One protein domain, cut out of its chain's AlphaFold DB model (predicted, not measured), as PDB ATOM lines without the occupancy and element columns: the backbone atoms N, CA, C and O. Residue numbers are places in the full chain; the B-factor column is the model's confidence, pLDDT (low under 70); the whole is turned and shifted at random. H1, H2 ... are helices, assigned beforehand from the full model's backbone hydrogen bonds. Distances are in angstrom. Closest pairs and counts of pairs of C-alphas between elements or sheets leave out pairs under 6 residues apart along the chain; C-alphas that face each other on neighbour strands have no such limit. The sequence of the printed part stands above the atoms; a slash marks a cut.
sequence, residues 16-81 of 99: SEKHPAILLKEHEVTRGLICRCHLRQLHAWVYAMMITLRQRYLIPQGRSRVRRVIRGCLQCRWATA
ATOM      1  N   SER A  16     152.210 114.737 143.129       50.28
ATOM      2  CA  SER A  16     152.626 115.277 144.434       50.28
ATOM      3  C   SER A  16     154.147 115.346 144.659       50.28
ATOM      4  O   SER A  16     154.582 116.048 145.568       50.28
ATOM      5  N   GLU A  17     154.951 114.621 143.884       54.12
ATOM      6  CA  GLU A  17     156.419 114.620 143.946       54.12
ATOM      7  C   GLU A  17     157.055 115.495 142.860       54.12
ATOM      8  O   GLU A  17     158.209 115.897 142.992       54.12
ATOM      9  N   LYS A  18     156.303 115.862 141.812       57.41
ATOM     10  CA  LYS A  18     156.792 116.784 140.773       57.41
ATOM     11  C   LYS A  18     156.840 118.235 141.256       57.41
ATOM     12  O   LYS A  18     157.675 119.000 140.783       57.41
ATOM     13  N   HIS A  19     155.989 118.603 142.216       59.41
ATOM     14  CA  HIS A  19     155.936 119.950 142.784       59.41
ATOM     15  C   HIS A  19     155.752 119.874 144.307       59.41
ATOM     16  O   HIS A  19     154.653 119.563 144.768       59.41
ATOM     17  N   PRO A  20     156.797 120.138 145.111       65.56
ATOM     18  CA  PRO A  20     156.662 120.142 146.562       65.56
ATOM     19  C   PRO A  20     155.631 121.182 147.014       65.56
ATOM     20  O   PRO A  20     155.650 122.332 146.570       65.56
ATOM     21  N   ALA A  21     154.738 120.783 147.920       73.19
ATOM     22  CA  ALA A  21     153.663 121.641 148.402       73.19
ATOM     23  C   ALA A  21     154.240 122.859 149.138       73.19
ATOM     24  O   ALA A  21     155.079 122.722 150.037       73.19
ATOM     25  N   ILE A  22     153.797 124.064 148.773       76.62
ATOM     26  CA  ILE A  22     154.211 125.285 149.467       76.62
ATOM     27  C   ILE A  22     153.421 125.379 150.773       76.62
ATOM     28  O   ILE A  22     152.219 125.628 150.770       76.62
ATOM     29  N   LEU A  23     154.108 125.212 151.900       73.81
ATOM     30  CA  LEU A  23     153.527 125.432 153.224       73.81
ATOM     31  C   LEU A  23     153.641 126.920 153.569       73.81
ATOM     32  O   LEU A  23     154.649 127.384 154.115       73.81
ATOM     33  N   LEU A  24     152.611 127.685 153.207       65.25
ATOM     34  CA  LEU A  24     152.476 129.091 153.580       65.25
ATOM     35  C   LEU A  24     152.018 129.209 155.037       65.25
ATOM     36  O   LEU A  24     151.018 128.628 155.420       65.25
ATOM     37  N   LYS A  25     152.800 129.977 155.809       56.03
ATOM     38  CA  LYS A  25     152.571 130.696 157.086       56.03
ATOM     39  C   LYS A  25     151.602 130.182 158.172       56.03
ATOM     40  O   LYS A  25     151.547 130.841 159.207       56.03
ATOM     41  N   GLU A  26     150.955 129.030 158.064       62.19
ATOM     42  CA  GLU A  26     150.255 128.399 159.183       62.19
ATOM     43  C   GLU A  26     151.303 127.841 160.144       62.19
ATOM     44  O   GLU A  26     151.914 126.778 159.958       62.19
ATOM     45  N   HIS A  27     151.619 128.680 161.128       71.81
ATOM     46  CA  HIS A  27     152.783 128.533 161.986       71.81
ATOM     47  C   HIS A  27     152.705 127.253 162.832       71.81
ATOM     48  O   HIS A  27     153.748 126.673 163.138       71.81
ATOM     49  N   GLU A  28     151.498 126.775 163.142       83.75
ATOM     50  CA  GLU A  28     151.269 125.558 163.926       83.75
ATOM     51  C   GLU A  28     151.371 124.282 163.095       83.75
ATOM     52  O   GLU A  28     152.128 123.388 163.472       83.75
ATOM     53  N   VAL A  29     150.727 124.223 161.925       87.12
ATOM     54  CA  VAL A  29     150.799 123.061 161.020       87.12
ATOM     55  C   VAL A  29     152.243 122.807 160.588       87.12
ATOM     56  O   VAL A  29     152.760 121.694 160.706       87.12
ATOM     57  N   THR A  30     152.949 123.866 160.181       88.88
ATOM     58  CA  THR A  30     154.364 123.774 159.796       88.88
ATOM     59  C   THR A  30     155.230 123.308 160.970       88.88
ATOM     60  O   THR A  30     156.129 122.483 160.799       88.88
ATOM     61  N   ARG A  31     154.975 123.818 162.182       90.75
ATOM     62  CA  ARG A  31     155.708 123.411 163.389       90.75
ATOM     63  C   ARG A  31     155.439 121.948 163.735       90.75
ATOM     64  O   ARG A  31     156.396 121.234 164.026       90.75
ATOM     65  N   GLY A  32     154.187 121.501 163.671       92.00
ATOM     66  CA  GLY A  32     153.788 120.117 163.918       92.00
ATOM     67  C   GLY A  32     154.444 119.149 162.937       92.00
ATOM     68  O   GLY A  32     155.026 118.149 163.354       92.00
ATOM     69  N   LEU A  33     154.463 119.495 161.646       92.31
ATOM     70  CA  LEU A  33     155.151 118.716 160.616       92.31
ATOM     71  C   LEU A  33     156.655 118.588 160.904       92.31
ATOM     72  O   LEU A  33     157.203 117.484 160.887       92.31
ATOM     73  N   ILE A  34     157.323 119.711 161.191       93.81
ATOM     74  CA  ILE A  34     158.756 119.726 161.508       93.81
ATOM     75  C   ILE A  34     159.031 118.919 162.785       93.81
ATOM     76  O   ILE A  34     160.001 118.166 162.816       93.81
ATOM     77  N   CYS A  35     158.177 119.023 163.808       95.25
ATOM     78  CA  CYS A  35     158.292 118.260 165.053       95.25
ATOM     79  C   CYS A  35     158.145 116.751 164.810       95.25
ATOM     80  O   CYS A  35     158.995 115.964 165.219       95.25
ATOM     81  N   ARG A  36     157.129 116.338 164.046       94.75
ATOM     82  CA  ARG A  36     156.934 114.935 163.660       94.75
ATOM     83  C   ARG A  36     158.119 114.393 162.861       94.75
ATOM     84  O   ARG A  36     158.504 113.241 163.040       94.75
ATOM     85  N   CYS A  37     158.682 115.200 161.963       94.38
ATOM     86  CA  CYS A  37     159.881 114.845 161.205       94.38
ATOM     87  C   CYS A  37     161.095 114.679 162.132       94.38
ATOM     88  O   CYS A  37     161.776 113.662 162.064       94.38
ATOM     89  N   HIS A  38     161.304 115.626 163.048       96.75
ATOM     90  CA  HIS A  38     162.386 115.604 164.031       96.75
ATOM     91  C   HIS A  38     162.381 114.330 164.887       96.75
ATOM     92  O   HIS A  38     163.415 113.680 165.024       96.75
ATOM     93  N   LEU A  39     161.210 113.948 165.410       96.31
ATOM     94  CA  LEU A  39     161.054 112.750 166.237       96.31
ATOM     95  C   LEU A  39     161.204 111.457 165.421       96.31
ATOM     96  O   LEU A  39     161.895 110.540 165.853       96.31
ATOM     97  N   ARG A  40     160.629 111.384 164.209       95.94
ATOM     98  CA  ARG A  40     160.777 110.199 163.338       95.94
ATOM     99  C   ARG A  40     162.197 109.981 162.830       95.94
ATOM    100  O   ARG A  40     162.548 108.854 162.513       95.94
ATOM    101  N   GLN A  41     162.995 111.041 162.748       94.50
ATOM    102  CA  GLN A  41     164.408 110.964 162.379       94.50
ATOM    103  C   GLN A  41     165.333 110.880 163.598       94.50
ATOM    104  O   GLN A  41     166.508 111.209 163.479       94.50
ATOM    105  N   LEU A  42     164.819 110.481 164.767       96.19
ATOM    106  CA  LEU A  42     165.621 110.254 165.974       96.19
ATOM    107  C   LEU A  42     166.505 111.459 166.335       96.19
ATOM    108  O   LEU A  42     167.695 111.326 166.599       96.19
ATOM    109  N   HIS A  43     165.915 112.656 166.323       95.56
ATOM    110  CA  HIS A  43     166.601 113.915 166.633       95.56
ATOM    111  C   HIS A  43     167.705 114.319 165.649       95.56
ATOM    112  O   HIS A  43     168.640 115.033 166.016       95.56
ATOM    113  N   ALA A  44     167.573 113.919 164.384       92.69
ATOM    114  CA  ALA A  44     168.525 114.259 163.337       92.69
ATOM    115  C   ALA A  44     168.832 115.764 163.222       92.69
ATOM    116  O   ALA A  44     168.011 116.650 163.491       92.69
ATOM    117  N   TRP A  45     170.043 116.039 162.737       90.81
ATOM    118  CA  TRP A  45     170.534 117.383 162.467       90.81
ATOM    119  C   TRP A  45     169.677 118.131 161.441       90.81
ATOM    120  O   TRP A  45     169.049 117.551 160.553       90.81
ATOM    121  N   VAL A  46     169.756 119.466 161.497       93.62
ATOM    122  CA  VAL A  46     169.040 120.387 160.596       93.62
ATOM    123  C   VAL A  46     169.191 119.994 159.123       93.62
ATOM    124  O   VAL A  46     168.234 120.105 158.365       93.62
ATOM    125  N   TYR A  47     170.385 119.564 158.705       93.50
ATOM    126  CA  TYR A  47     170.661 119.211 157.312       93.50
ATOM    127  C   TYR A  47     169.832 118.009 156.837       93.50
ATOM    128  O   TYR A  47     169.146 118.114 155.821       93.50
ATOM    129  N   ALA A  48     169.820 116.919 157.609       92.56
ATOM    130  CA  ALA A  48     169.051 115.715 157.300       92.56
ATOM    131  C   ALA A  48     167.544 116.012 157.236       92.56
ATOM    132  O   ALA A  48     166.884 115.693 156.247       92.56
ATOM    133  N   MET A  49     167.027 116.755 158.219       93.94
ATOM    134  CA  MET A  49     165.627 117.182 158.218       93.94
ATOM    135  C   MET A  49     165.280 118.028 156.987       93.94
ATOM    136  O   MET A  49     164.214 117.860 156.401       93.94
ATOM    137  N   MET A  50     166.166 118.944 156.577       92.31
ATOM    138  CA  MET A  50     165.945 119.788 155.400       92.31
ATOM    139  C   MET A  50     165.927 118.984 154.097       92.31
ATOM    140  O   MET A  50     165.142 119.331 153.217       92.31
ATOM    141  N   ILE A  51     166.747 117.933 153.966       91.06
ATOM    142  CA  ILE A  51     166.700 117.027 152.808       91.06
ATOM    143  C   ILE A  51     165.325 116.366 152.731       91.06
ATOM    144  O   ILE A  51     164.647 116.482 151.715       91.06
ATOM    145  N   THR A  52     164.874 115.742 153.819       90.50
ATOM    146  CA  THR A  52     163.590 115.029 153.832       90.50
ATOM    147  C   THR A  52     162.399 115.963 153.657       90.50
ATOM    148  O   THR A  52     161.467 115.646 152.925       90.50
ATOM    149  N   LEU A  53     162.410 117.139 154.291       89.88
ATOM    150  CA  LEU A  53     161.319 118.103 154.144       89.88
ATOM    151  C   LEU A  53     161.219 118.620 152.703       89.88
ATOM    152  O   LEU A  53     160.111 118.729 152.193       89.88
ATOM    153  N   ARG A  54     162.348 118.869 152.022       88.62
ATOM    154  CA  ARG A  54     162.367 119.369 150.634       88.62
ATOM    155  C   ARG A  54     161.828 118.385 149.605       88.62
ATOM    156  O   ARG A  54     161.386 118.831 148.554       88.62
ATOM    157  N   GLN A  55     161.830 117.087 149.903       87.00
ATOM    158  CA  GLN A  55     161.234 116.081 149.018       87.00
ATOM    159  C   GLN A  55     159.722 116.279 148.852       87.00
ATOM    160  O   GLN A  55     159.161 115.846 147.856       87.00
ATOM    161  N   ARG A  56     159.054 116.908 149.830       84.00
ATOM    162  CA  ARG A  56     157.586 117.018 149.856       84.00
ATOM    163  C   ARG A  56     157.067 118.436 150.075       84.00
ATOM    164  O   ARG A  56     155.920 118.714 149.740       84.00
ATOM    165  N   TYR A  57     157.890 119.335 150.619       86.62
ATOM    166  CA  TYR A  57     157.455 120.646 151.088       86.62
ATOM    167  C   TYR A  57     158.459 121.760 150.787       86.62
ATOM    168  O   TYR A  57     159.647 121.673 151.116       86.62
ATOM    169  N   LEU A  58     157.953 122.876 150.266       87.50
ATOM    170  CA  LEU A  58     158.663 124.151 150.234       87.50
ATOM    171  C   LEU A  58     158.222 124.980 151.434       87.50
ATOM    172  O   LEU A  58     157.122 125.524 151.470       87.50
ATOM    173  N   ILE A  59     159.098 125.062 152.435       87.50
ATOM    174  CA  ILE A  59     158.847 125.815 153.664       87.50
ATOM    175  C   ILE A  59     159.647 127.126 153.614       87.50
ATOM    176  O   ILE A  59     160.883 127.087 153.709       87.50
ATOM    177  N   PRO A  60     158.989 128.297 153.533       86.50
ATOM    178  CA  PRO A  60     159.657 129.587 153.636       86.50
ATOM    179  C   PRO A  60     160.420 129.699 154.957       86.50
ATOM    180  O   PRO A  60     159.886 129.412 156.036       86.50
ATOM    181  N   GLN A  61     161.689 130.106 154.875       87.50
ATOM    182  CA  GLN A  61     162.605 130.155 156.023       87.50
ATOM    183  C   GLN A  61     162.716 128.803 156.766       87.50
ATOM    184  O   GLN A  61     162.971 128.763 157.974       87.50
ATOM    185  N   GLY A  62     162.547 127.680 156.053       89.31
ATOM    186  CA  GLY A  62     162.485 126.332 156.627       89.31
ATOM    187  C   GLY A  62     163.654 126.002 157.552       89.31
ATOM    188  O   GLY A  62     163.440 125.512 158.656       89.31
ATOM    189  N   ARG A  63     164.884 126.393 157.191       92.56
ATOM    190  CA  ARG A  63     166.070 126.168 158.039       92.56
ATOM    191  C   ARG A  63     165.967 126.857 159.404       92.56
ATOM    192  O   ARG A  63     166.434 126.306 160.400       92.56
ATOM    193  N   SER A  64     165.396 128.058 159.462       92.62
ATOM    194  CA  SER A  64     165.189 128.796 160.716       92.62
ATOM    195  C   SER A  64     164.086 128.151 161.555       92.62
ATOM    196  O   SER A  64     164.238 128.010 162.767       92.62
ATOM    197  N   ARG A  65     163.014 127.675 160.910       92.06
ATOM    198  CA  ARG A  65     161.917 126.954 161.576       92.06
ATOM    199  C   ARG A  65     162.372 125.611 162.151       92.06
ATOM    200  O   ARG A  65     162.092 125.328 163.311       92.06
ATOM    201  N   VAL A  66     163.142 124.837 161.387       94.25
ATOM    202  CA  VAL A  66     163.762 123.581 161.840       94.25
ATOM    203  C   VAL A  66     164.667 123.827 163.046       94.25
ATOM    204  O   VAL A  66     164.520 123.165 164.069       94.25
ATOM    205  N   ARG A  67     165.535 124.846 162.982       95.00
ATOM    206  CA  ARG A  67     166.372 125.240 164.127       95.00
ATOM    207  C   ARG A  67     165.548 125.587 165.365       95.00
ATOM    208  O   ARG A  67     165.937 125.200 166.461       95.00
ATOM    209  N   ARG A  68     164.426 126.298 165.212       94.25
ATOM    210  CA  ARG A  68     163.539 126.642 166.334       94.25
ATOM    211  C   ARG A  68     162.939 125.393 166.988       94.25
ATOM    212  O   ARG A  68     162.899 125.338 168.211       94.25
ATOM    213  N   VAL A  69     162.526 124.395 166.205       94.81
ATOM    214  CA  VAL A  69     162.010 123.123 166.743       94.81
ATOM    215  C   VAL A  69     163.097 122.354 167.494       94.81
ATOM    216  O   VAL A  69     162.874 121.980 168.638       94.81
ATOM    217  N   ILE A  70     164.288 122.199 166.907       95.75
ATOM    218  CA  ILE A  70     165.407 121.488 167.552       95.75
ATOM    219  C   ILE A  70     165.824 122.180 168.857       95.75
ATOM    220  O   ILE A  70     166.009 121.520 169.871       95.75
ATOM    221  N   ARG A  71     165.911 123.519 168.872       94.81
ATOM    222  CA  ARG A  71     166.219 124.287 170.094       94.81
ATOM    223  C   ARG A  71     165.153 124.143 171.179       94.81
ATOM    224  O   ARG A  71     165.474 124.292 172.351       94.81
ATOM    225  N   GLY A  72     163.901 123.888 170.801       94.75
ATOM    226  CA  GLY A  72     162.812 123.613 171.737       94.75
ATOM    227  C   GLY A  72     162.781 122.170 172.249       94.75
ATOM    228  O   GLY A  72     162.059 121.894 173.202       94.75
ATOM    229  N   CYS A  73     163.543 121.251 171.649       96.38
ATOM    230  CA  CYS A  73     163.587 119.854 172.062       96.38
ATOM    231  C   CYS A  73     164.495 119.672 173.285       96.38
ATOM    232  O   CYS A  73     165.687 119.977 173.235       96.38
ATOM    233  N   LEU A  74     163.943 119.130 174.374       96.00
ATOM    234  CA  LEU A  74     164.684 118.887 175.614       96.00
ATOM    235  C   LEU A  74     165.851 117.907 175.418       96.00
ATOM    236  O   LEU A  74     166.957 118.190 175.866       96.00
ATOM    237  N   GLN A  75     165.640 116.818 174.673       96.50
ATOM    238  CA  GLN A  75     166.681 115.822 174.396       96.50
ATOM    239  C   GLN A  75     167.850 116.427 173.613       96.50
ATOM    240  O   GLN A  75     169.004 116.222 173.975       96.50
ATOM    241  N   CYS A  76     167.570 117.246 172.594       96.00
ATOM    242  CA  CYS A  76     168.625 117.946 171.861       96.00
ATOM    243  C   CYS A  76     169.354 118.966 172.734       96.00
ATOM    244  O   CYS A  76     170.565 119.118 172.604       96.00
ATOM    245  N   ARG A  77     168.639 119.666 173.622       94.88
ATOM    246  CA  ARG A  77     169.256 120.607 174.567       94.88
ATOM    247  C   ARG A  77     170.196 119.895 175.530       94.88
ATOM    248  O   ARG A  77     171.287 120.397 175.748       94.88
ATOM    249  N   TRP A  78     169.808 118.741 176.064       93.81
ATOM    250  CA  TRP A  78     170.677 117.940 176.925       93.81
ATOM    251  C   TRP A  78     171.878 117.383 176.167       93.81
ATOM    252  O   TRP A  78     173.001 117.526 176.633       93.81
ATOM    253  N   ALA A  79     171.666 116.845 174.964       92.62
ATOM    254  CA  ALA A  79     172.744 116.311 174.133       92.62
ATOM    255  C   ALA A  79     173.766 117.373 173.686       92.62
ATOM    256  O   ALA A  79     174.899 117.036 173.365       92.62
ATOM    257  N   THR A  80     173.368 118.650 173.632       90.38
ATOM    258  CA  THR A  80     174.237 119.770 173.221       90.38
ATOM    259  C   THR A  80     174.690 120.648 174.388       90.38
ATOM    260  O   THR A  80     175.425 121.614 174.171       90.38
ATOM    261  N   ALA A  81     174.264 120.338 175.615       89.31
ATOM    262  CA  ALA A  81     174.644 121.093 176.797       89.31
ATOM    263  C   ALA A  81     176.156 120.980 177.024       89.31
ATOM    264  O   ALA A  81     176.724 119.889 176.995       89.31
TER     265      ALA A  81
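What this domain is: This is residues 16 to 81 of the 99 residues of the protein "Integrase_H2C2 domain-containing protein" of Trichinella sp. T6 (UniProt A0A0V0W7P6). Three helices, H1, H2 and H3, each touching the other two, cross at steep angles to make a small core, and a short fourth helix, H4, turns off beyond the end of H3 at one end of the long axis. At the other end of that axis lies the stretch before H1, of which residues 21 to 22 pair in parallel with residues 57 to 58 of the link from H2 to H3. The printed part has 66 residues with four named helices, in the order H1, H2, H3, H4, and no named strand; its class is all helix. The whole is compact, with a radius of gyration of the C-alphas of 11.8 A, yet elongated in outline, with spans of 39 by 20 by 16 A.

How they stand to each other: Begin at the longest helix, H1, residues 27 to 40. It touches H3, residues 62 to 72, where you find the closest C-alphas at Ile 34 and Val 66, 6.3 A apart. H1 and H3 run the same way at a steep tilt of 69 degrees, only just short of about perpendicular. With residues 34 to 38 alone, H1 touches H2, residues 46 to 54; their closest C-alphas are those of His 38 and Met 49, 6.8 A apart. H1 and H2 run opposite ways at a steep tilt of 66 degrees. Look at Val 66 again: its C-alpha and that of Val 46 are the closest of H3 and H2, 6.3 A apart. H2 and H3 touch, running opposite ways at a steep tilt of 50 degrees. Farther out, H4, residues 74 to 80, is close to H3 but not clearly touching it; their closest C-alphas, those of Ile 70 and Cys 76, are 6.4 A apart. The lines of H3 and H4 are about perpendicular, at 82 degrees. H4 is apart from H1 and from H2. In H1, H2, H3 and H4 every O i to N i+4 pair is within hydrogen-bond range.

Where its parts are: Find C-alpha 27 at (152.783, 128.533, 161.986); from there H1 runs 20.0 A to C-alpha 40 at (160.777, 110.199, 163.338). H3 measures 15.4 A from C-alpha 62 to C-alpha 72, and H2 12.0 A from C-alpha 46 to C-alpha 54. H4, 9.9 A long, ends with C-alpha 80 at (174.237, 119.770, 173.221).

The domain as a whole: The two C-alphas farthest apart are those of Lys 18 and Ala 81, 40.4 A. The printed part has no cut. The links from H1 to H2 and from H3 to H4 are tight, and the link from H2 to H3, 7 residues, is short. In the B-factor column you find a mean pLDDT of 87.1 for the printed part of this model, with residues 16 to 20 and 24 to 26 under 70.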